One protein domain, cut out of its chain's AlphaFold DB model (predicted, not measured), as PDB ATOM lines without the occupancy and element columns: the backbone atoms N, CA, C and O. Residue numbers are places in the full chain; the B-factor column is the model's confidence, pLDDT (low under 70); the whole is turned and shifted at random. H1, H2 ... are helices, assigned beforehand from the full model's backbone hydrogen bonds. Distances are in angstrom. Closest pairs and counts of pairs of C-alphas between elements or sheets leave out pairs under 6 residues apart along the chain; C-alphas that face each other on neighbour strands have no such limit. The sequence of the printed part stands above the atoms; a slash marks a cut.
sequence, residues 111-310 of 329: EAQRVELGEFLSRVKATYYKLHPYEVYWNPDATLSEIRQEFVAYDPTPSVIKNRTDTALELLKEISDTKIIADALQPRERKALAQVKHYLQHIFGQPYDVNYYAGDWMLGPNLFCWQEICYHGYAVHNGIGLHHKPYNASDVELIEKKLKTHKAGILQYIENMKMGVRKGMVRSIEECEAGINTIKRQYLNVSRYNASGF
ATOM      1  N   GLU A 111     -12.167  60.668   0.147       97.75
ATOM      2  CA  GLU A 111     -10.872  60.452  -0.501       97.75
ATOM      3  C   GLU A 111     -10.341  59.027  -0.286       97.75
ATOM      4  O   GLU A 111      -9.906  58.390  -1.243       97.75
ATOM      5  N   ALA A 112     -10.406  58.495   0.939       97.56
ATOM      6  CA  ALA A 112      -9.978  57.126   1.233       97.56
ATOM      7  C   ALA A 112     -10.854  56.068   0.541       97.56
ATOM      8  O   ALA A 112     -10.337  55.017   0.157       97.56
ATOM      9  N   GLN A 113     -12.145  56.353   0.342       97.56
ATOM     10  CA  GLN A 113     -13.049  55.538  -0.474       97.56
ATOM     11  C   GLN A 113     -12.697  55.655  -1.969       97.56
ATOM     12  O   GLN A 113     -12.526  54.637  -2.634       97.56
ATOM     13  N   ARG A 114     -12.490  56.877  -2.485       97.88
ATOM     14  CA  ARG A 114     -12.133  57.164  -3.891       97.88
ATOM     15  C   ARG A 114     -10.820  56.511  -4.345       97.88
ATOM     16  O   ARG A 114     -10.630  56.306  -5.542       97.88
ATOM     17  N   VAL A 115      -9.901  56.230  -3.418       97.56
ATOM     18  CA  VAL A 115      -8.618  55.548  -3.691       97.56
ATOM     19  C   VAL A 115      -8.551  54.126  -3.124       97.56
ATOM     20  O   VAL A 115      -7.462  53.567  -3.025       97.56
ATOM     21  N   GLU A 116      -9.696  53.552  -2.731       97.69
ATOM     22  CA  GLU A 116      -9.831  52.164  -2.254       97.69
ATOM     23  C   GLU A 116      -8.866  51.809  -1.098       97.69
ATOM     24  O   GLU A 116      -8.438  50.665  -0.937       97.69
ATOM     25  N   LEU A 117      -8.511  52.787  -0.249       97.75
ATOM     26  CA  LEU A 117      -7.422  52.664   0.732       97.75
ATOM     27  C   LEU A 117      -7.643  51.508   1.723       97.75
ATOM     28  O   LEU A 117      -6.691  50.822   2.097       97.75
ATOM     29  N   GLY A 118      -8.892  51.270   2.133       97.06
ATOM     30  CA  GLY A 118      -9.254  50.142   2.996       97.06
ATOM     31  C   GLY A 118      -9.052  48.778   2.324       97.06
ATOM     32  O   GLY A 118      -8.580  47.835   2.967       97.06
ATOM     33  N   GLU A 119      -9.333  48.677   1.024       97.81
ATOM     34  CA  GLU A 119      -9.112  47.453   0.250       97.81
ATOM     35  C   GLU A 119      -7.629  47.239  -0.046       97.81
ATOM     36  O   GLU A 119      -7.143  46.118   0.093       97.81
ATOM     37  N   PHE A 120      -6.877  48.302  -0.354       98.50
ATOM     38  CA  PHE A 120      -5.421  48.233  -0.493       98.50
ATOM     39  C   PHE A 120      -4.752  47.728   0.796       98.50
ATOM     40  O   PHE A 120      -3.964  46.783   0.757       98.50
ATOM     41  N   LEU A 121      -5.102  48.291   1.959       98.06
ATOM     42  CA  LEU A 121      -4.567  47.844   3.254       98.06
ATOM     43  C   LEU A 121      -4.913  46.370   3.544       98.06
ATOM     44  O   LEU A 121      -4.065  45.614   4.029       98.06
ATOM     45  N   SER A 122      -6.124  45.940   3.187       97.50
ATOM     46  CA  SER A 122      -6.563  44.542   3.314       97.50
ATOM     47  C   SER A 122      -5.804  43.610   2.357       97.50
ATOM     48  O   SER A 122      -5.343  42.541   2.765       97.50
ATOM     49  N   ARG A 123      -5.578  44.047   1.110       98.12
ATOM     50  CA  ARG A 123      -4.758  43.365   0.092       98.12
ATOM     51  C   ARG A 123      -3.303  43.217   0.542       98.12
ATOM     52  O   ARG A 123      -2.731  42.143   0.350       98.12
ATOM     53  N   VAL A 124      -2.727  44.223   1.207       98.50
ATOM     54  CA  VAL A 124      -1.381  44.139   1.809       98.50
ATOM     55  C   VAL A 124      -1.337  43.101   2.938       98.50
ATOM     56  O   VAL A 124      -0.438  42.260   2.933       98.50
ATOM     57  N   LYS A 125      -2.317  43.083   3.858       97.62
ATOM     58  CA  LYS A 125      -2.397  42.071   4.938       97.62
ATOM     59  C   LYS A 125      -2.520  40.644   4.386       97.62
ATOM     60  O   LYS A 125      -1.786  39.757   4.816       97.62
ATOM     61  N   ALA A 126      -3.411  40.425   3.420       97.44
ATOM     62  CA  ALA A 126      -3.591  39.117   2.788       97.44
ATOM     63  C   ALA A 126      -2.325  38.667   2.033       97.44
ATOM     64  O   ALA A 126      -1.906  37.514   2.132       97.44
ATOM     65  N   THR A 127      -1.672  39.595   1.326       98.25
ATOM     66  CA  THR A 127      -0.419  39.323   0.607       98.25
ATOM     67  C   THR A 127       0.727  39.003   1.564       98.25
ATOM     68  O   THR A 127       1.507  38.096   1.276       98.25
ATOM     69  N   TYR A 128       0.798  39.662   2.728       97.62
ATOM     70  CA  TYR A 128       1.779  39.333   3.761       97.62
ATOM     71  C   TYR A 128       1.670  37.866   4.190       97.62
ATOM     72  O   TYR A 128       2.636  37.127   4.013       97.62
ATOM     73  N   TYR A 129       0.514  37.399   4.673       97.00
ATOM     74  CA  TYR A 129       0.403  36.015   5.159       97.00
ATOM     75  C   TYR A 129       0.561  34.970   4.043       97.00
ATOM     76  O   TYR A 129       1.211  33.949   4.259       97.00
ATOM     77  N   LYS A 130       0.109  35.267   2.816       97.06
ATOM     78  CA  LYS A 130       0.368  34.434   1.625       97.06
ATOM     79  C   LYS A 130       1.866  34.250   1.329       97.06
ATOM     80  O   LYS A 130       2.272  33.197   0.841       97.06
ATOM     81  N   LEU A 131       2.688  35.269   1.585       96.94
ATOM     82  CA  LEU A 131       4.143  35.249   1.372       96.94
ATOM     83  C   LEU A 131       4.933  34.751   2.594       96.94
ATOM     84  O   LEU A 131       6.067  34.271   2.455       96.94
ATOM     85  N   HIS A 132       4.331  34.829   3.779       95.81
ATOM     86  CA  HIS A 132       4.900  34.425   5.062       95.81
ATOM     87  C   HIS A 132       3.987  33.382   5.744       95.81
ATOM     88  O   HIS A 132       3.532  33.597   6.866       95.81
ATOM     89  N   PRO A 133       3.728  32.214   5.107       95.88
ATOM     90  CA  PRO A 133       2.884  31.157   5.684       95.88
ATOM     91  C   PRO A 133       3.497  30.540   6.950       95.88
ATOM     92  O   PRO A 133       2.826  29.839   7.700       95.88
ATOM     93  N   TYR A 134       4.773  30.821   7.212       95.00
ATOM     94  CA  TYR A 134       5.441  30.487   8.461       95.00
ATOM     95  C   TYR A 134       5.009  31.376   9.637       95.00
ATOM     96  O   TYR A 134       5.238  30.974  10.765       95.00
ATOM     97  N   GLU A 135       4.321  32.499   9.400       94.56
ATOM     98  CA  GLU A 135       3.733  33.381  10.426       94.56
ATOM     99  C   GLU A 135       2.199  33.289  10.481       94.56
ATOM    100  O   GLU A 135       1.554  34.078  11.168       94.56
ATOM    101  N   VAL A 136       1.572  32.330   9.785       95.62
ATOM    102  CA  VAL A 136       0.098  32.230   9.699       95.62
ATOM    103  C   VAL A 136      -0.589  32.094  11.069       95.62
ATOM    104  O   VAL A 136      -1.719  32.541  11.232       95.62
ATOM    105  N   TYR A 137       0.103  31.553  12.081       94.19
ATOM    106  CA  TYR A 137      -0.403  31.448  13.458       94.19
ATOM    107  C   TYR A 137      -0.477  32.797  14.203       94.19
ATOM    108  O   TYR A 137      -1.096  32.863  15.263       94.19
ATOM    109  N   TRP A 138       0.105  33.872  13.656       94.00
ATOM    110  CA  TRP A 138      -0.072  35.248  14.139       94.00
ATOM    111  C   TRP A 138      -1.193  36.014  13.432       94.00
ATOM    112  O   TRP A 138      -1.533  37.111  13.876       94.00
ATOM    113  N   ASN A 139      -1.778  35.485  12.350       95.56
ATOM    114  CA  ASN A 139      -2.889  36.157  11.680       95.56
ATOM    115  C   ASN A 139      -4.131  36.137  12.593       95.56
ATOM    116  O   ASN A 139      -4.680  35.057  12.814       95.56
ATOM    117  N   PRO A 140      -4.623  37.290  13.093       93.69
ATOM    118  CA  PRO A 140      -5.766  37.317  14.010       93.69
ATOM    119  C   PRO A 140      -7.082  36.871  13.353       93.69
ATOM    120  O   PRO A 140      -8.046  36.597  14.064       93.69
ATOM    121  N   ASP A 141      -7.116  36.785  12.021       94.62
ATOM    122  CA  ASP A 141      -8.286  36.366  11.248       94.62
ATOM    123  C   ASP A 141      -8.259  34.857  10.932       94.62
ATOM    124  O   ASP A 141      -9.267  34.313  10.485       94.62
ATOM    125  N   ALA A 142      -7.117  34.177  11.116       94.56
ATOM    126  CA  ALA A 142      -6.942  32.796  10.670       94.56
ATOM    127  C   ALA A 142      -7.603  31.787  11.615       94.56
ATOM    128  O   ALA A 142      -7.374  31.764  12.828       94.56
ATOM    129  N   THR A 143      -8.372  30.870  11.038       94.50
ATOM    130  CA  THR A 143      -8.926  29.731  11.764       94.50
ATOM    131  C   THR A 143      -7.852  28.687  12.071       94.50
ATOM    132  O   THR A 143      -6.839  28.540  11.380       94.50
ATOM    133  N   LEU A 144      -8.139  27.834  13.060       91.31
ATOM    134  CA  LEU A 144      -7.337  26.641  13.348       91.31
ATOM    135  C   LEU A 144      -7.179  25.718  12.120       91.31
ATOM    136  O   LEU A 144      -6.209  24.966  12.053       91.31
ATOM    137  N   SER A 145      -8.110  25.754  11.158       91.81
ATOM    138  CA  SER A 145      -8.036  24.954   9.930       91.81
ATOM    139  C   SER A 145      -7.013  25.519   8.943       91.81
ATOM    140  O   SER A 145      -6.181  24.764   8.441       91.81
ATOM    141  N   GLU A 146      -7.016  26.834   8.719       93.69
ATOM    142  CA  GLU A 146      -6.050  27.505   7.834       93.69
ATOM    143  C   GLU A 146      -4.633  27.378   8.396       93.69
ATOM    144  O   GLU A 146      -3.755  26.874   7.700       93.69
ATOM    145  N   ILE A 147      -4.426  27.653   9.690       94.25
ATOM    146  CA  ILE A 147      -3.123  27.439  10.349       94.25
ATOM    147  C   ILE A 147      -2.668  25.975  10.200       94.25
ATOM    148  O   ILE A 147      -1.504  25.696   9.892       94.25
ATOM    149  N   ARG A 148      -3.589  25.010  10.354       91.81
ATOM    150  CA  ARG A 148      -3.275  23.585  10.169       91.81
ATOM    151  C   ARG A 148      -2.834  23.247   8.752       91.81
ATOM    152  O   ARG A 148      -1.903  22.451   8.596       91.81
ATOM    153  N   GLN A 149      -3.477  23.824   7.745       92.38
ATOM    154  CA  GLN A 149      -3.203  23.551   6.338       92.38
ATOM    155  C   GLN A 149      -1.961  24.308   5.855       92.38
ATOM    156  O   GLN A 149      -0.991  23.669   5.438       92.38
ATOM    157  N   GLU A 150      -1.942  25.629   6.007       95.00
ATOM    158  CA  GLU A 150      -0.984  26.544   5.380       95.00
ATOM    159  C   GLU A 150       0.394  26.565   6.048       95.00
ATOM    160  O   GLU A 150       1.390  26.701   5.339       95.00
ATOM    161  N   PHE A 151       0.490  26.372   7.375       96.00
ATOM    162  CA  PHE A 151       1.767  26.546   8.080       96.00
ATOM    163  C   PHE A 151       2.895  25.668   7.510       96.00
ATOM    164  O   PHE A 151       2.821  24.435   7.520       96.00
ATOM    165  N   VAL A 152       3.980  26.296   7.079       95.81
ATOM    166  CA  VAL A 152       5.241  25.644   6.700       95.81
ATOM    167  C   VAL A 152       6.392  26.413   7.331       95.81
ATOM    168  O   VAL A 152       6.223  27.564   7.711       95.81
ATOM    169  N   ALA A 153       7.568  25.804   7.459       95.75
ATOM    170  CA  ALA A 153       8.737  26.520   7.955       95.75
ATOM    171  C   ALA A 153       9.134  27.684   7.033       95.75
ATOM    172  O   ALA A 153       8.850  27.669   5.835       95.75
ATOM    173  N   TYR A 154       9.870  28.651   7.588       95.12
ATOM    174  CA  TYR A 154      10.534  29.683   6.798       95.12
ATOM    175  C   TYR A 154      11.396  29.061   5.692       95.12
ATOM    176  O   TYR A 154      12.296  28.260   5.961       95.12
ATOM    177  N   ASP A 155      11.111  29.466   4.454       95.50
ATOM    178  CA  ASP A 155      11.876  29.119   3.263       95.50
ATOM    179  C   ASP A 155      12.805  30.294   2.884       95.50
ATOM    180  O   ASP A 155      12.301  31.362   2.503       95.50
ATOM    181  N   PRO A 156      14.140  30.120   2.992       95.06
ATOM    182  CA  PRO A 156      15.149  31.093   2.587       95.06
ATOM    183  C   PRO A 156      15.636  30.890   1.141       95.06
ATOM    184  O   PRO A 156      16.687  31.418   0.775       95.06
ATOM    185  N   THR A 157      14.952  30.100   0.308       96.69
ATOM    186  CA  THR A 157      15.347  29.910  -1.096       96.69
ATOM    187  C   THR A 157      15.421  31.270  -1.807       96.69
ATOM    188  O   THR A 157      14.464  32.044  -1.719       96.69
ATOM    189  N   PRO A 158      16.508  31.594  -2.541       96.25
ATOM    190  CA  PRO A 158      16.712  32.935  -3.096       96.25
ATOM    191  C   PRO A 158      15.559  33.448  -3.975       96.25
ATOM    192  O   PRO A 158      15.255  34.635  -3.947       96.25
ATOM    193  N   SER A 159      14.863  32.569  -4.704       97.56
ATOM    194  CA  SER A 159      13.667  32.924  -5.484       97.56
ATOM    195  C   SER A 159      12.459  33.312  -4.622       97.56
ATOM    196  O   SER A 159      11.698  34.188  -5.018       97.56
ATOM    197  N   VAL A 160      12.293  32.715  -3.439       97.06
ATOM    198  CA  VAL A 160      11.217  33.042  -2.486       97.06
ATOM    199  C   VAL A 160      11.504  34.377  -1.796       97.06
ATOM    200  O   VAL A 160      10.613  35.219  -1.689       97.06
ATOM    201  N   ILE A 161      12.765  34.614  -1.415       96.19
ATOM    202  CA  ILE A 161      13.244  35.914  -0.913       96.19
ATOM    203  C   ILE A 161      13.046  37.003  -1.986       96.19
ATOM    204  O   ILE A 161      12.509  38.074  -1.694       96.19
ATOM    205  N   LYS A 162      13.389  36.713  -3.251       97.38
ATOM    206  CA  LYS A 162      13.140  37.625  -4.377       97.38
ATOM    207  C   LYS A 162      11.654  37.917  -4.560       97.38
ATOM    208  O   LYS A 162      11.293  39.082  -4.644       97.38
ATOM    209  N   ASN A 163      10.796  36.898  -4.546       98.06
ATOM    210  CA  ASN A 163       9.350  37.065  -4.697       98.06
ATOM    211  C   ASN A 163       8.751  37.950  -3.585       98.06
ATOM    212  O   ASN A 163       7.993  38.867  -3.882       98.06
ATOM    213  N   ARG A 164       9.154  37.753  -2.317       96.94
ATOM    214  CA  ARG A 164       8.790  38.655  -1.200       96.94
ATOM    215  C   ARG A 164       9.209  40.100  -1.469       96.94
ATOM    216  O   ARG A 164       8.413  41.016  -1.279       96.94
ATOM    217  N   THR A 165      10.446  40.281  -1.930       97.50
ATOM    218  CA  THR A 165      11.036  41.597  -2.206       97.50
ATOM    219  C   THR A 165      10.321  42.306  -3.357       97.50
ATOM    220  O   THR A 165       9.903  43.450  -3.206       97.50
ATOM    221  N   ASP A 166      10.134  41.623  -4.488       98.38
ATOM    222  CA  ASP A 166       9.481  42.172  -5.677       98.38
ATOM    223  C   ASP A 166       8.023  42.562  -5.378       98.38
ATOM    224  O   ASP A 166       7.635  43.691  -5.662       98.38
ATOM    225  N   THR A 167       7.232  41.684  -4.743       98.56
ATOM    226  CA  THR A 167       5.819  41.978  -4.430       98.56
ATOM    227  C   THR A 167       5.666  43.128  -3.428       98.56
ATOM    228  O   THR A 167       4.741  43.929  -3.558       98.56
ATOM    229  N   ALA A 168       6.572  43.267  -2.451       98.25
ATOM    230  CA  ALA A 168       6.563  44.420  -1.546       98.25
ATOM    231  C   ALA A 168       6.805  45.741  -2.300       98.25
ATOM    232  O   ALA A 168       6.113  46.732  -2.063       98.25
ATOM    233  N   LEU A 169       7.759  45.745  -3.236       97.94
ATOM    234  CA  LEU A 169       8.106  46.918  -4.041       97.94
ATOM    235  C   LEU A 169       7.048  47.235  -5.114       97.94
ATOM    236  O   LEU A 169       6.821  48.407  -5.411       97.94
ATOM    237  N   GLU A 170       6.361  46.226  -5.652       98.62
ATOM    238  CA  GLU A 170       5.222  46.394  -6.561       98.62
ATOM    239  C   GLU A 170       4.033  47.058  -5.851       98.62
ATOM    240  O   GLU A 170       3.550  48.094  -6.311       98.62
ATOM    241  N   LEU A 171       3.643  46.554  -4.672       98.75
ATOM    242  CA  LEU A 171       2.613  47.173  -3.828       98.75
ATOM    243  C   LEU A 171       3.010  48.590  -3.379       98.75
ATOM    244  O   LEU A 171       2.162  49.480  -3.315       98.75
ATOM    245  N   LEU A 172       4.295  48.831  -3.080       98.62
ATOM    246  CA  LEU A 172       4.794  50.175  -2.765       98.62
ATOM    247  C   LEU A 172       4.643  51.122  -3.957       98.62
ATOM    248  O   LEU A 172       4.254  52.278  -3.770       98.62
ATOM    249  N   LYS A 173       4.967  50.651  -5.165       98.62
ATOM    250  CA  LYS A 173       4.833  51.421  -6.404       98.62
ATOM    251  C   LYS A 173       3.365  51.751  -6.677       98.62
ATOM    252  O   LYS A 173       3.061  52.918  -6.894       98.62
ATOM    253  N   GLU A 174       2.462  50.775  -6.567       98.31
ATOM    254  CA  GLU A 174       1.006  50.943  -6.720       98.31
ATOM    255  C   GLU A 174       0.479  52.126  -5.880       98.31
ATOM    256  O   GLU A 174      -0.026  53.121  -6.413       98.31
ATOM    257  N   ILE A 175       0.689  52.088  -4.561       98.19
ATOM    258  CA  ILE A 175       0.204  53.128  -3.635       98.19
ATOM    259  C   ILE A 175       1.009  54.441  -3.701       98.19
ATOM    260  O   ILE A 175       0.606  55.457  -3.126       98.19
ATOM    261  N   SER A 176       2.155  54.452  -4.387       97.62
ATOM    262  CA  SER A 176       2.960  55.661  -4.627       97.62
ATOM    263  C   SER A 176       2.592  56.374  -5.925       97.62
ATOM    264  O   SER A 176       2.599  57.603  -5.940       97.62
ATOM    265  N   ASP A 177       2.194  55.628  -6.955       97.94
ATOM    266  CA  ASP A 177       1.672  56.159  -8.219       97.94
ATOM    267  C   ASP A 177       0.193  56.585  -8.103       97.94
ATOM    268  O   ASP A 177      -0.286  57.422  -8.876       97.94
ATOM    269  N   THR A 178      -0.539  56.043  -7.120       97.50
ATOM    270  CA  THR A 178      -1.918  56.454  -6.819       97.50
ATOM    271  C   THR A 178      -1.963  57.930  -6.416       97.50
ATOM    272  O   THR A 178      -1.328  58.359  -5.450       97.50
ATOM    273  N   LYS A 179      -2.770  58.721  -7.133       97.19
ATOM    274  CA  LYS A 179      -2.986  60.146  -6.846       97.19
ATOM    275  C   LYS A 179      -3.904  60.306  -5.632       97.19
ATOM    276  O   LYS A 179      -5.127  60.306  -5.782       97.19
ATOM    277  N   ILE A 180      -3.295  60.440  -4.454       96.88
ATOM    278  CA  ILE A 180      -3.975  60.624  -3.165       96.88
ATOM    279  C   ILE A 180      -3.842  62.081  -2.701       96.88
ATOM    280  O   ILE A 180      -2.734  62.609  -2.588       96.88
ATOM    281  N   ILE A 181      -4.968  62.716  -2.389       97.12
ATOM    282  CA  ILE A 181      -5.072  64.073  -1.845       97.12
ATOM    283  C   ILE A 181      -4.902  63.986  -0.323       97.12
ATOM    284  O   ILE A 181      -5.865  63.833   0.428       97.12
ATOM    285  N   ALA A 182      -3.653  64.053   0.140       93.88
ATOM    286  CA  ALA A 182      -3.300  63.782   1.535       93.88
ATOM    287  C   ALA A 182      -4.071  64.632   2.564       93.88
ATOM    288  O   ALA A 182      -4.321  64.144   3.665       93.88
ATOM    289  N   ASP A 183      -4.475  65.857   2.221       95.88
ATOM    290  CA  ASP A 183      -5.222  66.756   3.113       95.88
ATOM    291  C   ASP A 183      -6.710  66.389   3.250       95.88
ATOM    292  O   ASP A 183      -7.288  66.606   4.313       95.88
ATOM    293  N   ALA A 184      -7.303  65.762   2.226       97.12
ATOM    294  CA  ALA A 184      -8.693  65.288   2.241       97.12
ATOM    295  C   ALA A 184      -8.878  63.980   3.038       97.12
ATOM    296  O   ALA A 184      -9.991  63.646   3.445       97.12
ATOM    297  N   LEU A 185      -7.785  63.256   3.307       96.94
ATOM    298  CA  LEU A 185      -7.777  62.127   4.234       96.94
ATOM    299  C   LEU A 185      -8.003  62.572   5.689       96.94
ATOM    300  O   LEU A 185      -7.600  63.654   6.125       96.94
ATOM    301  N   GLN A 186      -8.551  61.678   6.502       96.00
ATOM    302  CA  GLN A 186      -8.620  61.840   7.954       96.00
ATOM    303  C   GLN A 186      -7.259  61.493   8.607       96.00
ATOM    304  O   GLN A 186      -6.470  60.724   8.049       96.00
ATOM    305  N   PRO A 187      -6.938  61.999   9.819       96.00
ATOM    306  CA  PRO A 187      -5.616  61.804  10.431       96.00
ATOM    307  C   PRO A 187      -5.186  60.336  10.599       96.00
ATOM    308  O   PRO A 187      -4.008  60.017  10.425       96.00
ATOM    309  N   ARG A 188      -6.131  59.423  10.883       95.75
ATOM    310  CA  ARG A 188      -5.848  57.977  10.986       95.75
ATOM    311  C   ARG A 188      -5.499  57.339   9.636       95.75
ATOM    312  O   ARG A 188      -4.701  56.408   9.595       95.75
ATOM    313  N   GLU A 189      -6.032  57.875   8.544       96.94
ATOM    314  CA  GLU A 189      -5.804  57.398   7.177       96.94
ATOM    315  C   GLU A 189      -4.459  57.897   6.645       96.94
ATOM    316  O   GLU A 189      -3.686  57.097   6.125       96.94
ATOM    317  N   ARG A 190      -4.106  59.174   6.889       97.38
ATOM    318  CA  ARG A 190      -2.735  59.678   6.664       97.38
ATOM    319  C   ARG A 190      -1.699  58.830   7.406       97.38
ATOM    320  O   ARG A 190      -0.677  58.465   6.826       97.38
ATOM    321  N   LYS A 191      -1.973  58.478   8.670       97.19
ATOM    322  CA  LYS A 191      -1.113  57.583   9.458       97.19
ATOM    323  C   LYS A 191      -1.006  56.196   8.812       97.19
ATOM    324  O   LYS A 191       0.110  55.725   8.616       97.19
ATOM    325  N   ALA A 192      -2.125  55.568   8.445       97.31
ATOM    326  CA  ALA A 192      -2.127  54.252   7.800       97.31
ATOM    327  C   ALA A 192      -1.378  54.254   6.453       97.31
ATOM    328  O   ALA A 192      -0.576  53.358   6.201       97.31
ATOM    329  N   LEU A 193      -1.561  55.293   5.631       98.06
ATOM    330  CA  LEU A 193      -0.863  55.483   4.357       98.06
ATOM    331  C   LEU A 193       0.657  55.631   4.541       98.06
ATOM    332  O   LEU A 193       1.434  55.009   3.815       98.06
ATOM    333  N   ALA A 194       1.094  56.420   5.527       97.94
ATOM    334  CA  ALA A 194       2.511  56.558   5.857       97.94
ATOM    335  C   ALA A 194       3.102  55.242   6.396       97.94
ATOM    336  O   ALA A 194       4.186  54.833   5.978       97.94
ATOM    337  N   GLN A 195       2.372  54.547   7.277       98.00
ATOM    338  CA  GLN A 195       2.794  53.257   7.824       98.00
ATOM    339  C   GLN A 195       2.896  52.178   6.742       98.00
ATOM    340  O   GLN A 195       3.904  51.481   6.711       98.00
ATOM    341  N   VAL A 196       1.920  52.051   5.833       98.31
ATOM    342  CA  VAL A 196       1.962  51.012   4.789       98.31
ATOM    343  C   VAL A 196       3.057  51.280   3.755       98.31
ATOM    344  O   VAL A 196       3.755  50.346   3.367       98.31
ATOM    345  N   LYS A 197       3.303  52.547   3.384       98.25
ATOM    346  CA  LYS A 197       4.445  52.910   2.526       98.25
ATOM    347  C   LYS A 197       5.778  52.554   3.186       98.25
ATOM    348  O   LYS A 197       6.595  51.883   2.567       98.25
ATOM    349  N   HIS A 198       5.970  52.913   4.457       97.50
ATOM    350  CA  HIS A 198       7.178  52.545   5.200       97.50
ATOM    351  C   HIS A 198       7.334  51.019   5.364       97.50
ATOM    352  O   HIS A 198       8.432  50.491   5.210       97.50
ATOM    353  N   TYR A 199       6.244  50.302   5.638       97.50
ATOM    354  CA  TYR A 199       6.219  48.847   5.806       97.50
ATOM    355  C   TYR A 199       6.617  48.114   4.516       97.50
ATOM    356  O   TYR A 199       7.482  47.241   4.546       97.50
ATOM    357  N   LEU A 200       6.054  48.514   3.371       98.12
ATOM    358  CA  LEU A 200       6.368  47.936   2.060       98.12
ATOM    359  C   LEU A 200       7.779  48.311   1.569       98.12
ATOM    360  O   LEU A 200       8.486  47.454   1.045       98.12
ATOM    361  N   GLN A 201       8.230  49.550   1.812       96.50
ATOM    362  CA  GLN A 201       9.604  50.000   1.531       96.50
ATOM    363  C   GLN A 201      10.668  49.141   2.223       96.50
ATOM    364  O   GLN A 201      11.733  48.907   1.657       96.50
ATOM    365  N   HIS A 202      10.366  48.642   3.420       95.12
ATOM    366  CA  HIS A 202      11.248  47.776   4.196       95.12
ATOM    367  C   HIS A 202      10.812  46.307   4.120       95.12
ATOM    368  O   HIS A 202      10.935  45.590   5.102       95.12
ATOM    369  N   ILE A 203      10.280  45.876   2.969       95.50
ATOM    370  CA  ILE A 203       9.912  44.487   2.644       95.50
ATOM    371  C   ILE A 203       9.038  43.853   3.737       95.50
ATOM    372  O   ILE A 203       9.444  42.943   4.450       95.50
ATOM    373  N   PHE A 204       7.827  44.393   3.899       95.44
ATOM    374  CA  PHE A 204       6.889  44.030   4.970       95.44
ATOM    375  C   PHE A 204       7.483  44.191   6.386       95.44
ATOM    376  O   PHE A 204       7.253  43.376   7.280       95.44
ATOM    377  N   GLY A 205       8.234  45.274   6.608       90.69
ATOM    378  CA  GLY A 205       8.827  45.612   7.907       90.69
ATOM    379  C   GLY A 205      10.053  44.779   8.303       90.69
ATOM    380  O   GLY A 205      10.515  44.904   9.436       90.69
ATOM    381  N   GLN A 206      10.596  43.975   7.388       87.25
ATOM    382  CA  GLN A 206      11.833  43.209   7.536       87.25
ATOM    383  C   GLN A 206      12.949  43.826   6.649       87.25
ATOM    384  O   GLN A 206      13.252  43.315   5.569       87.25
ATOM    385  N   PRO A 207      13.572  44.958   7.055       77.88
ATOM    386  CA  PRO A 207      14.522  45.704   6.213       77.88
ATOM    387  C   PRO A 207      15.809  44.939   5.875       77.88
ATOM    388  O   PRO A 207      16.373  45.136   4.797       77.88
ATOM    389  N   TYR A 208      16.268  44.090   6.795       77.25
ATOM    390  CA  TYR A 208      17.486  43.284   6.685       77.25
ATOM    391  C   TYR A 208      17.127  41.812   6.449       77.25
ATOM    392  O   TYR A 208      15.997  41.398   6.698       77.25
ATOM    393  N   ASP A 209      18.100  41.008   6.017       76.44
ATOM    394  CA  ASP A 209      18.045  39.532   5.937       76.44
ATOM    395  C   ASP A 209      16.923  38.887   5.077       76.44
ATOM    396  O   ASP A 209      16.986  37.682   4.827       76.44
ATOM    397  N   VAL A 210      15.949  39.648   4.555       82.69
ATOM    398  CA  VAL A 210      14.951  39.187   3.560       82.69
ATOM    399  C   VAL A 210      14.821  40.099   2.333       82.69
ATOM    400  O   VAL A 210      14.155  39.734   1.367       82.69
ATOM    401  N   ASN A 211      15.482  41.262   2.316       91.69
ATOM    402  CA  ASN A 211      15.609  42.068   1.102       91.69
ATOM    403  C   ASN A 211      16.596  41.387   0.139       91.69
ATOM    404  O   ASN A 211      17.811  41.375   0.363       91.69
ATOM    405  N   TYR A 212      16.071  40.834  -0.954       94.88
ATOM    406  CA  TYR A 212      16.848  40.087  -1.941       94.88
ATOM    407  C   TYR A 212      18.010  40.898  -2.529       94.88
ATOM    408  O   TYR A 212      19.111  40.365  -2.677       94.88
ATOM    409  N   TYR A 213      17.773  42.179  -2.831       93.88
ATOM    410  CA  TYR A 213      18.732  43.056  -3.508       93.88
ATOM    411  C   TYR A 213      19.784  43.653  -2.562       93.88
ATOM    412  O   TYR A 213      20.847  44.048  -3.033       93.88
ATOM    413  N   ALA A 214      19.529  43.676  -1.248       91.19
ATOM    414  CA  ALA A 214      20.540  44.031  -0.248       91.19
ATOM    415  C   ALA A 214      21.598  42.924  -0.078       91.19
ATOM    416  O   ALA A 214      22.766  43.206   0.174       91.19
ATOM    417  N   GLY A 215      21.206  41.655  -0.237       90.81
ATOM    418  CA  GLY A 215      22.115  40.509  -0.128       90.81
ATOM    419  C   GLY A 215      22.426  40.052   1.304       90.81
ATOM    420  O   GLY A 215      23.068  39.014   1.466       90.81
ATOM    421  N   ASP A 216      21.931  40.756   2.328       90.12
ATOM    422  CA  ASP A 216      22.112  40.430   3.756       90.12
ATOM    423  C   ASP A 216      21.757  38.978   4.099       90.12
ATOM    424  O   ASP A 216      22.428  38.348   4.912       90.12
ATOM    425  N   TRP A 217      20.770  38.407   3.403       91.88
ATOM    426  CA  TRP A 217      20.329  37.011   3.518       91.88
ATOM    427  C   TRP A 217      21.433  35.961   3.256       91.88
ATOM    428  O   TRP A 217      21.236  34.772   3.527       91.88
ATOM    429  N   MET A 218      22.596  36.376   2.738       93.69
ATOM    430  CA  MET A 218      23.803  35.557   2.578       93.69
ATOM    431  C   MET A 218      24.828  35.708   3.721       93.69
ATOM    432  O   MET A 218      25.732  34.881   3.820       93.69
ATOM    433  N   LEU A 219      24.715  36.729   4.580       91.25
ATOM    434  CA  LEU A 219      25.702  37.072   5.621       91.25
ATOM    435  C   LEU A 219      25.659  36.162   6.860       91.25
ATOM    436  O   LEU A 219      26.509  36.292   7.742       91.25
ATOM    437  N   GLY A 220      24.682  35.260   6.949       89.00
ATOM    438  CA  GLY A 220      24.514  34.372   8.097       89.00
ATOM    439  C   GLY A 220      23.987  35.079   9.355       89.00
ATOM    440  O   GLY A 220      23.495  36.211   9.279       89.00
ATOM    441  N   PRO A 221      24.030  34.407  10.520       89.69
ATOM    442  CA  PRO A 221      23.424  34.924  11.739       89.69
ATOM    443  C   PRO A 221      24.142  36.180  12.237       89.69
ATOM    444  O   PRO A 221      25.369  36.244  12.225       89.69
ATOM    445  N   ASN A 222      23.372  37.156  12.715       87.81
ATOM    446  CA  ASN A 222      23.889  38.357  13.374       87.81
ATOM    447  C   ASN A 222      23.834  38.227  14.915       87.81
ATOM    448  O   ASN A 222      23.137  37.354  15.443       87.81
ATOM    449  N   LEU A 223      24.546  39.098  15.646       89.94
ATOM    450  CA  LEU A 223      24.582  39.115  17.122       89.94
ATOM    451  C   LEU A 223      23.185  39.067  17.771       89.94
ATOM    452  O   LEU A 223      22.999  38.398  18.792       89.94
ATOM    453  N   PHE A 224      22.211  39.772  17.193       86.06
ATOM    454  CA  PHE A 224      20.865  39.918  17.748       86.06
ATOM    455  C   PHE A 224      19.995  38.670  17.547       86.06
ATOM    456  O   PHE A 224      19.151  38.389  18.396       86.06
ATOM    457  N   CYS A 225      20.213  37.913  16.464       84.38
ATOM    458  CA  CYS A 225      19.510  36.663  16.150       84.38
ATOM    459  C   CYS A 225      17.971  36.803  16.174       84.38
ATOM    460  O   CYS A 225      17.262  35.949  16.703       84.38
ATOM    461  N   TRP A 226      17.451  37.895  15.604       85.00
ATOM    462  CA  TRP A 226      16.015  38.076  15.340       85.00
ATOM    463  C   TRP A 226      15.579  37.438  14.002       85.00
ATOM    464  O   TRP A 226      14.394  37.374  13.703       85.00
ATOM    465  N   GLN A 227      16.534  36.966  13.192       87.12
ATOM    466  CA  GLN A 227      16.295  36.293  11.913       87.12
ATOM    467  C   GLN A 227      15.518  34.978  12.109       87.12
ATOM    468  O   GLN A 227      15.731  34.257  13.082       87.12
ATOM    469  N   GLU A 228      14.710  34.583  11.125       88.06
ATOM    470  CA  GLU A 228      13.813  33.410  11.184       88.06
ATOM    471  C   GLU A 228      14.506  32.074  11.529       88.06
ATOM    472  O   GLU A 228      13.941  31.204  12.199       88.06
ATOM    473  N   ILE A 229      15.779  31.923  11.140       87.19
ATOM    474  CA  ILE A 229      16.645  30.784  11.503       87.19
ATOM    475  C   ILE A 229      16.754  30.601  13.035       87.19
ATOM    476  O   ILE A 229      16.807  29.478  13.551       87.19
ATOM    477  N   CYS A 230      16.717  31.704  13.786       88.94
ATOM    478  CA  CYS A 230      16.755  31.747  15.246       88.94
ATOM    479  C   CYS A 230      15.396  31.408  15.886       88.94
ATOM    480  O   CYS A 230      15.345  31.066  17.069       88.94
ATOM    481  N   TYR A 231      14.305  31.435  15.114       88.31
ATOM    482  CA  TYR A 231      12.948  31.168  15.595       88.31
ATOM    483  C   TYR A 231      12.364  29.822  15.161       88.31
ATOM    484  O   TYR A 231      11.286  29.477  15.635       88.31
ATOM    485  N   HIS A 232      13.057  28.983  14.378       88.81
ATOM    486  CA  HIS A 232      12.547  27.649  14.009       88.81
ATOM    487  C   HIS A 232      12.029  26.813  15.196       88.81
ATOM    488  O   HIS A 232      10.996  26.162  15.057       88.81
ATOM    489  N   GLY A 233      12.685  26.840  16.363       88.25
ATOM    490  CA  GLY A 233      12.182  26.145  17.561       88.25
ATOM    491  C   GLY A 233      10.848  26.702  18.086       88.25
ATOM    492  O   GLY A 233       9.984  25.942  18.523       88.25
ATOM    493  N   TYR A 234      10.658  28.018  17.989       89.94
ATOM    494  CA  TYR A 234       9.422  28.715  18.346       89.94
ATOM    495  C   TYR A 234       8.321  28.490  17.295       89.94
ATOM    496  O   TYR A 234       7.182  28.197  17.651       89.94
ATOM    497  N   ALA A 235       8.666  28.513  16.006       92.00
ATOM    498  CA  ALA A 235       7.751  28.206  14.909       92.00
ATOM    499  C   ALA A 235       7.262  26.742  14.948       92.00
ATOM    500  O   ALA A 235       6.082  26.492  14.723       92.00
ATOM    501  N   VAL A 236       8.116  25.774  15.325       92.88
ATOM    502  CA  VAL A 236       7.672  24.391  15.616       92.88
ATOM    503  C   VAL A 236       6.706  24.361  16.804       92.88
ATOM    504  O   VAL A 236       5.704  23.649  16.750       92.88
ATOM    505  N   HIS A 237       6.975  25.111  17.879       91.94
ATOM    506  CA  HIS A 237       6.087  25.130  19.043       91.94
ATOM    507  C   HIS A 237       4.700  25.688  18.709       91.94
ATOM    508  O   HIS A 237       3.710  25.029  19.009       91.94
ATOM    509  N   ASN A 238       4.623  26.858  18.073       91.94
ATOM    510  CA  ASN A 238       3.347  27.503  17.772       91.94
ATOM    511  C   ASN A 238       2.680  26.839  16.560       91.94
ATOM    512  O   ASN A 238       1.696  26.119  16.719       91.94
ATOM    513  N   GLY A 239       3.279  26.978  15.374       90.75
ATOM    514  CA  GLY A 239       2.734  26.519  14.092       90.75
ATOM    515  C   GLY A 239       2.523  25.006  13.944       90.75
ATOM    516  O   GLY A 239       1.816  24.599  13.026       90.75
ATOM    517  N   ILE A 240       3.086  24.176  14.836       91.94
ATOM    518  CA  ILE A 240       2.790  22.732  14.914       91.94
ATOM    519  C   ILE A 240       2.303  22.333  16.314       91.94
ATOM    520  O   ILE A 240       1.231  21.750  16.452       91.94
ATOM    521  N   GLY A 241       3.070  22.625  17.364       90.25
ATOM    522  CA  GLY A 241       2.822  22.104  18.715       90.25
ATOM    523  C   GLY A 241       1.514  22.565  19.375       90.25
ATOM    524  O   GLY A 241       0.913  21.777  20.106       90.25
ATOM    525  N   LEU A 242       1.056  23.794  19.116       90.19
ATOM    526  CA  LEU A 242      -0.212  24.314  19.649       90.19
ATOM    527  C   LEU A 242      -1.424  23.924  18.789       90.19
ATOM    528  O   LEU A 242      -2.526  23.762  19.316       90.19
ATOM    529  N   HIS A 243      -1.239  23.757  17.476       87.12
ATOM    530  CA  HIS A 243      -2.350  23.623  16.530       87.12
ATOM    531  C   HIS A 243      -2.556  22.190  16.011       87.12
ATOM    532  O   HIS A 243      -3.704  21.748  15.873       87.12
ATOM    533  N   HIS A 244      -1.490  21.418  15.791       84.56
ATOM    534  CA  HIS A 244      -1.518  20.053  15.245       84.56
ATOM    535  C   HIS A 244      -1.419  18.996  16.349       84.56
ATOM    536  O   HIS A 244      -0.503  18.178  16.364       84.56
ATOM    537  N   LYS A 245      -2.388  18.962  17.272       87.25
ATOM    538  CA  LYS A 245      -2.589  17.769  18.113       87.25
ATOM    539  C   LYS A 245      -3.022  16.599  17.207       87.25
ATOM    540  O   LYS A 245      -4.060  16.740  16.562       87.25
ATOM    541  N   PRO A 246      -2.280  15.476  17.146       89.38
ATOM    542  CA  PRO A 246      -2.657  14.337  16.320       89.38
ATOM    543  C   PRO A 246      -3.681  13.438  17.023       89.38
ATOM    544  O   PRO A 246      -3.601  13.199  18.231       89.38
ATOM    545  N   TYR A 247      -4.610  12.910  16.235       91.38
ATOM    546  CA  TYR A 247      -5.655  11.956  16.611       91.38
ATOM    547  C   TYR A 247      -5.591  10.681  15.752       91.38
ATOM    548  O   TYR A 247      -6.025   9.621  16.196       91.38
ATOM    549  N   ASN A 248      -5.048  10.769  14.532       93.25
ATOM    550  CA  ASN A 248      -4.913   9.661  13.585       93.25
ATOM    551  C   ASN A 248      -3.548   9.682  12.852       93.25
ATOM    552  O   ASN A 248      -2.742  10.591  13.043       93.25
ATOM    553  N   ALA A 249      -3.277   8.674  12.013       94.81
ATOM    554  CA  ALA A 249      -2.001   8.536  11.298       94.81
ATOM    555  C   ALA A 249      -1.722   9.675  10.296       94.81
ATOM    556  O   ALA A 249      -0.598  10.169  10.246       94.81
ATOM    557  N   SER A 250      -2.742  10.157   9.575       93.62
ATOM    558  CA  SER A 250      -2.618  11.268   8.617       93.62
ATOM    559  C   SER A 250      -2.191  12.571   9.305       93.62
ATOM    560  O   SER A 250      -1.379  13.324   8.769       93.62
ATOM    561  N   ASP A 251      -2.640  12.808  10.545       91.25
ATOM    562  CA  ASP A 251      -2.181  13.961  11.331       91.25
ATOM    563  C   ASP A 251      -0.674  13.865  11.634       91.25
ATOM    564  O   ASP A 251       0.041  14.865  11.577       91.25
ATOM    565  N   VAL A 252      -0.176  12.657  11.933       94.06
ATOM    566  CA  VAL A 252       1.251  12.400  12.200       94.06
ATOM    567  C   VAL A 252       2.082  12.545  10.923       94.06
ATOM    568  O   VAL A 252       3.146  13.164  10.960       94.06
ATOM    569  N   GLU A 253       1.587  12.059   9.785       95.06
ATOM    570  CA  GLU A 253       2.210  12.251   8.467       95.06
ATOM    571  C   GLU A 253       2.256  13.738   8.067       95.06
ATOM    572  O   GLU A 253       3.270  14.216   7.551       95.06
ATOM    573  N   LEU A 254       1.203  14.508   8.367       93.00
ATOM    574  CA  LEU A 254       1.160  15.958   8.148       93.00
ATOM    575  C   LEU A 254       2.168  16.705   9.037       93.00
ATOM    576  O   LEU A 254       2.854  17.612   8.554       93.00
ATOM    577  N   ILE A 255       2.297  16.310  10.307       94.44
ATOM    578  CA  ILE A 255       3.319  16.826  11.231       94.44
ATOM    579  C   ILE A 255       4.722  16.501  10.706       94.44
ATOM    580  O   ILE A 255       5.566  17.394  10.630       94.44
ATOM    581  N   GLU A 256       4.980  15.262  10.279       95.25
ATOM    582  CA  GLU A 256       6.278  14.858   9.728       95.25
ATOM    583  C   GLU A 256       6.610  15.636   8.440       95.25
ATOM    584  O   GLU A 256       7.733  16.122   8.272       95.25
ATOM    585  N   LYS A 257       5.624  15.834   7.554       96.25
ATOM    586  CA  LYS A 257       5.747  16.659   6.342       96.25
ATOM    587  C   LYS A 257       6.105  18.110   6.674       96.25
ATOM    588  O   LYS A 257       7.001  18.665   6.039       96.25
ATOM    589  N   LYS A 258       5.470  18.716   7.684       95.06
ATOM    590  CA  LYS A 258       5.783  20.088   8.128       95.06
ATOM    591  C   LYS A 258       7.161  20.161   8.800       95.06
ATOM    592  O   LYS A 258       7.955  21.028   8.438       95.06
ATOM    593  N   LEU A 259       7.539  19.197   9.642       94.94
ATOM    594  CA  LEU A 259       8.892  19.106  10.220       94.94
ATOM    595  C   LEU A 259       9.995  18.937   9.154       94.94
ATOM    596  O   LEU A 259      11.073  19.524   9.287       94.94
ATOM    597  N   LYS A 260       9.727  18.221   8.053       96.81
ATOM    598  CA  LYS A 260      10.647  18.132   6.901       96.81
ATOM    599  C   LYS A 260      10.915  19.501   6.250       96.81
ATOM    600  O   LYS A 260      12.035  19.714   5.786       96.81
ATOM    601  N   THR A 261       9.968  20.447   6.281       96.75
ATOM    602  CA  THR A 261      10.204  21.816   5.769       96.75
ATOM    603  C   THR A 261      11.222  22.591   6.613       96.75
ATOM    604  O   THR A 261      12.087  23.247   6.041       96.75
ATOM    605  N   HIS A 262      11.237  22.429   7.945       95.69
ATOM    606  CA  HIS A 262      12.272  23.038   8.800       95.69
ATOM    607  C   HIS A 262      13.674  22.530   8.443       95.69
ATOM    608  O   HIS A 262      14.612  23.317   8.338       95.69
ATOM    609  N   LYS A 263      13.825  21.219   8.190       95.44
ATOM    610  CA  LYS A 263      15.100  20.653   7.721       95.44
ATOM    611  C   LYS A 263      15.527  21.255   6.375       95.44
ATOM    612  O   LYS A 263      16.706  21.553   6.207       95.44
ATOM    613  N   ALA A 264      14.595  21.422   5.435       97.19
ATOM    614  CA  ALA A 264      14.885  22.021   4.133       97.19
ATOM    615  C   ALA A 264      15.340  23.485   4.268       97.19
ATOM    616  O   ALA A 264      16.398  23.832   3.745       97.19
ATOM    617  N   GLY A 265      14.617  24.303   5.042       95.81
ATOM    618  CA  GLY A 265      14.962  25.707   5.288       95.81
ATOM    619  C   GLY A 265      16.346  25.882   5.923       95.81
ATOM    620  O   GLY A 265      17.161  26.649   5.415       95.81
ATOM    621  N   ILE A 266      16.669  25.102   6.963       95.31
ATOM    622  CA  ILE A 266      17.989  25.132   7.622       95.31
ATOM    623  C   ILE A 266      19.119  24.774   6.641       95.31
ATOM    624  O   ILE A 266      20.167  25.422   6.638       95.31
ATOM    625  N   LEU A 267      18.924  23.760   5.789       97.31
ATOM    626  CA  LEU A 267      19.927  23.364   4.796       97.31
ATOM    627  C   LEU A 267      20.092  24.423   3.696       97.31
ATOM    628  O   LEU A 267      21.223  24.754   3.343       97.31
ATOM    629  N   GLN A 268      18.998  25.011   3.207       97.50
ATOM    630  CA  GLN A 268      19.058  26.088   2.217       97.50
ATOM    631  C   GLN A 268      19.717  27.357   2.788       97.50
ATOM    632  O   GLN A 268      20.504  27.999   2.096       97.50
ATOM    633  N   TYR A 269      19.487  27.680   4.064       95.19
ATOM    634  CA  TYR A 269      20.184  28.770   4.758       95.19
ATOM    635  C   TYR A 269      21.708  28.542   4.807       95.19
ATOM    636  O   TYR A 269      22.490  29.467   4.586       95.19
ATOM    637  N   ILE A 270      22.153  27.296   5.011       95.88
ATOM    638  CA  ILE A 270      23.578  26.929   4.951       95.88
ATOM    639  C   ILE A 270      24.147  27.101   3.531       95.88
ATOM    640  O   ILE A 270      25.267  27.601   3.384       95.88
ATOM    641  N   GLU A 271      23.397  26.758   2.481       97.75
ATOM    642  CA  GLU A 271      23.830  27.010   1.096       97.75
ATOM    643  C   GLU A 271      23.841  28.502   0.728       97.75
ATOM    644  O   GLU A 271      24.729  28.932  -0.016       97.75
ATOM    645  N   ASN A 272      22.946  29.314   1.301       96.00
ATOM    646  CA  ASN A 272      22.981  30.774   1.177       96.00
ATOM    647  C   ASN A 272      24.246  31.361   1.824       96.00
ATOM    648  O   ASN A 272      24.953  32.131   1.178       96.00
ATOM    649  N   MET A 273      24.608  30.934   3.043       94.81
ATOM    650  CA  MET A 273      25.867  31.351   3.687       94.81
ATOM    651  C   MET A 273      27.098  30.933   2.864       94.81
ATOM    652  O   MET A 273      28.006  31.733   2.630       94.81
ATOM    653  N   LYS A 274      27.116  29.703   2.333       96.81
ATOM    654  CA  LYS A 274      28.163  29.249   1.398       96.81
ATOM    655  C   LYS A 274      28.179  30.052   0.096       96.81
ATOM    656  O   LYS A 274      29.223  30.136  -0.554       96.81
ATOM    657  N   MET A 275      27.045  30.595  -0.353       96.38
ATOM    658  CA  MET A 275      26.992  31.522  -1.487       96.38
ATOM    659  C   MET A 275      27.623  32.866  -1.114       96.38
ATOM    660  O   MET A 275      28.475  33.335  -1.867       96.38
ATOM    661  N   GLY A 276      27.301  33.410   0.062       95.56
ATOM    662  CA  GLY A 276      27.880  34.649   0.585       95.56
ATOM    663  C   GLY A 276      29.401  34.611   0.662       95.56
ATOM    664  O   GLY A 276      30.070  35.429   0.028       95.56
ATOM    665  N   VAL A 277      29.957  33.575   1.302       96.19
ATOM    666  CA  VAL A 277      31.412  33.335   1.376       96.19
ATOM    667  C   VAL A 277      32.061  33.320  -0.016       96.19
ATOM    668  O   VAL A 277      33.074  33.981  -0.233       96.19
ATOM    669  N   ARG A 278      31.453  32.642  -1.002       96.88
ATOM    670  CA  ARG A 278      31.940  32.601  -2.400       96.88
ATOM    671  C   ARG A 278      31.785  33.924  -3.166       96.88
ATOM    672  O   ARG A 278      32.290  34.033  -4.282       96.88
ATOM    673  N   LYS A 279      31.068  34.903  -2.611       95.12
ATOM    674  CA  LYS A 279      30.838  36.238  -3.187       95.12
ATOM    675  C   LYS A 279      31.525  37.363  -2.406       95.12
ATOM    676  O   LYS A 279      31.377  38.516  -2.790       95.12
ATOM    677  N   GLY A 280      32.268  37.047  -1.342       94.00
ATOM    678  CA  GLY A 280      32.861  38.044  -0.441       94.00
ATOM    679  C   GLY A 280      31.863  38.687   0.531       94.00
ATOM    680  O   GLY A 280      32.247  39.562   1.297       94.00
ATOM    681  N   MET A 281      30.604  38.236   0.539       92.38
ATOM    682  CA  MET A 281      29.587  38.652   1.506       92.38
ATOM    683  C   MET A 281      29.806  37.867   2.804       92.38
ATOM    684  O   MET A 281      29.219  36.803   3.013       92.38
ATOM    685  N   VAL A 282      30.695  38.380   3.653       91.12
ATOM    686  CA  VAL A 282      31.010  37.844   4.983       91.12
ATOM    687  C   VAL A 282      31.006  38.966   6.018       91.12
ATOM    688  O   VAL A 282      31.375  40.099   5.718       91.12
ATOM    689  N   ARG A 283      30.586  38.648   7.246       89.25
ATOM    690  CA  ARG A 283      30.714  39.550   8.400       89.25
ATOM    691  C   ARG A 283      32.165  39.580   8.905       89.25
ATOM    692  O   ARG A 283      32.990  38.772   8.476       89.25
ATOM    693  N   SER A 284      32.476  40.490   9.831       93.25
ATOM    694  CA  SER A 284      33.754  40.455  10.554       93.25
ATOM    695  C   SER A 284      33.863  39.199  11.436       93.25
ATOM    696  O   SER A 284      32.881  38.475  11.631       93.25
ATOM    697  N   ILE A 285      35.055  38.924  11.971       93.88
ATOM    698  CA  ILE A 285      35.293  37.742  12.817       93.88
ATOM    699  C   ILE A 285      34.436  37.826  14.088       93.88
ATOM    700  O   ILE A 285      33.769  36.861  14.452       93.88
ATOM    701  N   GLU A 286      34.377  39.008  14.696       94.75
ATOM    702  CA  GLU A 286      33.645  39.303  15.928       94.75
ATOM    703  C   GLU A 286      32.132  39.120  15.733       94.75
ATOM    704  O   GLU A 286      31.470  38.479  16.547       94.75
ATOM    705  N   GLU A 287      31.588  39.620  14.619       92.75
ATOM    706  CA  GLU A 287      30.182  39.441  14.239       92.75
ATOM    707  C   GLU A 287      29.841  37.973  13.920       92.75
ATOM    708  O   GLU A 287      28.762  37.493  14.271       92.75
ATOM    709  N   CYS A 288      30.761  37.240  13.285       91.88
ATOM    710  CA  CYS A 288      30.598  35.816  12.988       91.88
ATOM    711  C   CYS A 288      30.571  34.975  14.276       91.88
ATOM    712  O   CYS A 288      29.669  34.153  14.475       91.88
ATOM    713  N   GLU A 289      31.511  35.219  15.195       94.19
ATOM    714  CA  GLU A 289      31.523  34.590  16.518       94.19
ATOM    715  C   GLU A 289      30.272  34.949  17.325       94.19
ATOM    716  O   GLU A 289      29.654  34.062  17.922       94.19
ATOM    717  N   ALA A 290      29.853  36.216  17.304       94.38
ATOM    718  CA  ALA A 290      28.646  36.690  17.965       94.38
ATOM    719  C   ALA A 290      27.381  35.981  17.455       94.38
ATOM    720  O   ALA A 290      26.648  35.396  18.256       94.38
ATOM    721  N   GLY A 291      27.147  35.961  16.139       92.62
ATOM    722  CA  GLY A 291      25.981  35.308  15.537       92.62
ATOM    723  C   GLY A 291      25.938  33.800  15.795       92.62
ATOM    724  O   GLY A 291      24.899  33.253  16.184       92.62
ATOM    725  N   ILE A 292      27.086  33.123  15.680       91.50
ATOM    726  CA  ILE A 292      27.216  31.705  16.040       91.50
ATOM    727  C   ILE A 292      26.905  31.494  17.529       91.50
ATOM    728  O   ILE A 292      26.183  30.558  17.880       91.50
ATOM    729  N   ASN A 293      27.413  32.347  18.419       94.06
ATOM    730  CA  ASN A 293      27.188  32.214  19.858       94.06
ATOM    731  C   ASN A 293      25.734  32.513  20.261       94.06
ATOM    732  O   ASN A 293      25.216  31.828  21.150       94.06
ATOM    733  N   THR A 294      25.027  33.426  19.587       92.56
ATOM    734  CA  THR A 294      23.595  33.645  19.847       92.56
ATOM    735  C   THR A 294      22.735  32.482  19.336       92.56
ATOM    736  O   THR A 294      21.879  32.018  20.094       92.56
ATOM    737  N   ILE A 295      23.014  31.896  18.157       91.06
ATOM    738  CA  ILE A 295      22.363  30.634  17.731       91.06
ATOM    739  C   ILE A 295      22.625  29.509  18.745       91.06
ATOM    740  O   ILE A 295      21.690  28.819  19.161       91.06
ATOM    741  N   LYS A 296      23.876  29.334  19.198       91.50
ATOM    742  CA  LYS A 296      24.217  28.336  20.229       91.50
ATOM    743  C   LYS A 296      23.459  28.575  21.537       91.50
ATOM    744  O   LYS A 296      23.057  27.605  22.173       91.50
ATOM    745  N   ARG A 297      23.242  29.833  21.943       90.31
ATOM    746  CA  ARG A 297      22.465  30.187  23.146       90.31
ATOM    747  C   ARG A 297      20.977  29.871  22.979       90.31
ATOM    748  O   ARG A 297      20.374  29.339  23.905       90.31
ATOM    749  N   GLN A 298      20.413  30.170  21.811       88.25
ATOM    750  CA  GLN A 298      19.009  29.917  21.476       88.25
ATOM    751  C   GLN A 298      18.689  28.413  21.462       88.25
ATOM    752  O   GLN A 298      17.679  27.977  22.012       88.25
ATOM    753  N   TYR A 299      19.596  27.597  20.917       88.69
ATOM    754  CA  TYR A 299      19.458  26.140  20.830       88.69
ATOM    755  C   TYR A 299      20.391  25.400  21.808       88.69
ATOM    756  O   TYR A 299      20.994  24.382  21.463       88.69
ATOM    757  N   LEU A 300      20.510  25.899  23.047       90.44
ATOM    758  CA  LEU A 300      21.545  25.512  24.024       90.44
ATOM    759  C   LEU A 300      21.726  24.002  24.235       90.44
ATOM    760  O   LEU A 300      22.857  23.527  24.313       90.44
ATOM    761  N   ASN A 301      20.637  23.235  24.308       89.75
ATOM    762  CA  ASN A 301      20.723  21.785  24.504       89.75
ATOM    763  C   ASN A 301      21.297  21.080  23.266       89.75
ATOM    764  O   ASN A 301      22.141  20.198  23.407       89.75
ATOM    765  N   VAL A 302      20.916  21.509  22.058       88.69
ATOM    766  CA  VAL A 302      21.477  20.991  20.799       88.69
ATOM    767  C   VAL A 302      22.937  21.428  20.650       88.69
ATOM    768  O   VAL A 302      23.782  20.626  20.267       88.69
ATOM    769  N   SER A 303      23.282  22.658  21.049       89.81
ATOM    770  CA  SER A 303      24.674  23.133  21.041       89.81
ATOM    771  C   SER A 303      25.586  22.402  22.036       89.81
ATOM    772  O   SER A 303      26.797  22.387  21.821       89.81
ATOM    773  N   ARG A 304      25.050  21.857  23.137       90.69
ATOM    774  CA  ARG A 304      25.833  21.149  24.168       90.69
ATOM    775  C   ARG A 304      25.892  19.640  23.962       90.69
ATOM    776  O   ARG A 304      26.900  19.027  24.295       90.69
ATOM    777  N   TYR A 305      24.812  19.053  23.455       91.06
ATOM    778  CA  TYR A 305      24.607  17.602  23.438       91.06
ATOM    779  C   TYR A 305      24.281  17.058  22.035       91.06
ATOM    780  O   TYR A 305      24.017  15.868  21.877       91.06
ATOM    781  N   ASN A 306      24.313  17.902  20.995       86.75
ATOM    782  CA  ASN A 306      23.953  17.528  19.625       86.75
ATOM    783  C   ASN A 306      22.544  16.881  19.609       86.75
ATOM    784  O   ASN A 306      21.639  17.358  20.300       86.75
ATOM    785  N   ALA A 307      22.342  15.789  18.870       80.44
ATOM    786  CA  ALA A 307      21.064  15.083  18.784       80.44
ATOM    787  C   ALA A 307      20.504  14.604  20.143       80.44
ATOM    788  O   ALA A 307      19.285  14.574  20.305       80.44
ATOM    789  N   SER A 308      21.340  14.283  21.145       79.62
ATOM    790  CA  SER A 308      20.843  13.871  22.473       79.62
ATOM    791  C   SER A 308      20.354  15.042  23.336       79.62
ATOM    792  O   SER A 308      19.729  14.824  24.371       79.62
ATOM    793  N   GLY A 309      20.539  16.287  22.880       75.81
ATOM    794  CA  GLY A 309      19.914  17.472  23.470       75.81
ATOM    795  C   GLY A 309      18.414  17.599  23.185       75.81
ATOM    796  O   GLY A 309      17.754  18.456  23.776       75.81
ATOM    797  N   PHE A 310      17.860  16.770  22.292       65.38
ATOM    798  CA  PHE A 310      16.470  16.862  21.848       65.38
ATOM    799  C   PHE A 310      15.502  16.102  22.775       65.38
ATOM    800  O   PHE A 310      14.961  15.047  22.443       65.38
TER     801      PHE A 310
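What this domain is: This is residues 111 to 310 of the 329 residues of an uncharacterized protein of Pocillopora damicornis (UniProt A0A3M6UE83). The model is shaped like a T: three helices, H2, H5 and H6, make the stem as a loose up-and-down bundle, and the long helix H8 crosses one end of it. H7 runs back along one part of H8, H9 folds back at a distance from its other part and turns a corner into H10, and the small hairpin of H3 and H4 fills the angle between stem and crossbar. The printed part has 200 residues with ten named helices, H1 to H10, and no named strand, and its class is all helix. It is only just compact, close to loose, with a radius of gyration of the C-alphas of 19.6 A, and flat, spanning 62 by 49 by 26 A.

How they stand to each other: H8, residues 249 to 279, touches H7, residues 232 to 242, with residues 255 to 262 alone; the closest C-alphas, of His 232 and His 262, are 7.0 A apart. This hairpin has a shallow tilt of 16 degrees, opposite ways. H7 is the hub and also touches H3, residues 133 to 138, where the C-alphas of Tyr 137 and Gly 239 come closest at 5.9 A. H4, residues 144 to 150, forms a hairpin with H3 and only just touches H7, with 3 pairs of C-alphas within 8 A, the closest being Ile 147 and Gly 239 at 7.0 A. H5, residues 158 to 177, is about perpendicular to H8 at 85 degrees, close but not clearly touching, with the C-alphas of Pro 158 and Asn 272 closest at 7.9 A. H5 touches H6, residues 187 to 201, closest at the C-alphas of Ala 168 and Leu 200, 5.0 A; this hairpin has a tilt of 35.0 degrees, only just steep, opposite ways. H2, residues 117 to 131, is close to but not clearly touching H5, at a shallow tilt of 4 degrees, opposite ways; their closest C-alphas, of Leu 131 and Arg 164, are 6.3 A apart. H1, residues 111 to 114, touches no helix. H9, residues 285 to 298, is apart from H8 and touches H10, residues 300 to 309, only at the corner, with the C-alphas of Lys 296 and Ser 303 5.3 A apart. Every O i to N i+4 pair is within hydrogen-bond range in H2, H4, H5, H6, H7 and H9, against 26 of 27 in H8, 3 of 6 in H10 and 0 of 2 in H3, where 2 of 3 O i to N i+3 pairs are; H1 is too short for an i+4 pair.

Where its parts are: H8 measures 45.3 A from C-alpha 249 at (-2.001, 8.536, 11.298) to C-alpha 279 at (30.838, 36.238, -3.187). H5 measures 28.1 A, H6 21.2 A, H2 20.9 A and H9 20.0 A. H1 begins at C-alpha 111, (-10.872, 60.452, -0.501).

The domain as a whole: The C-alphas farthest apart, of Ala 184 and Ser 308, are 62.7 A apart. The printed part has no cut, and its one long link is residues 202 to 231, between H6 and H7. Mean pLDDT of the printed part is 93.6, and residue 310 alone is under 70.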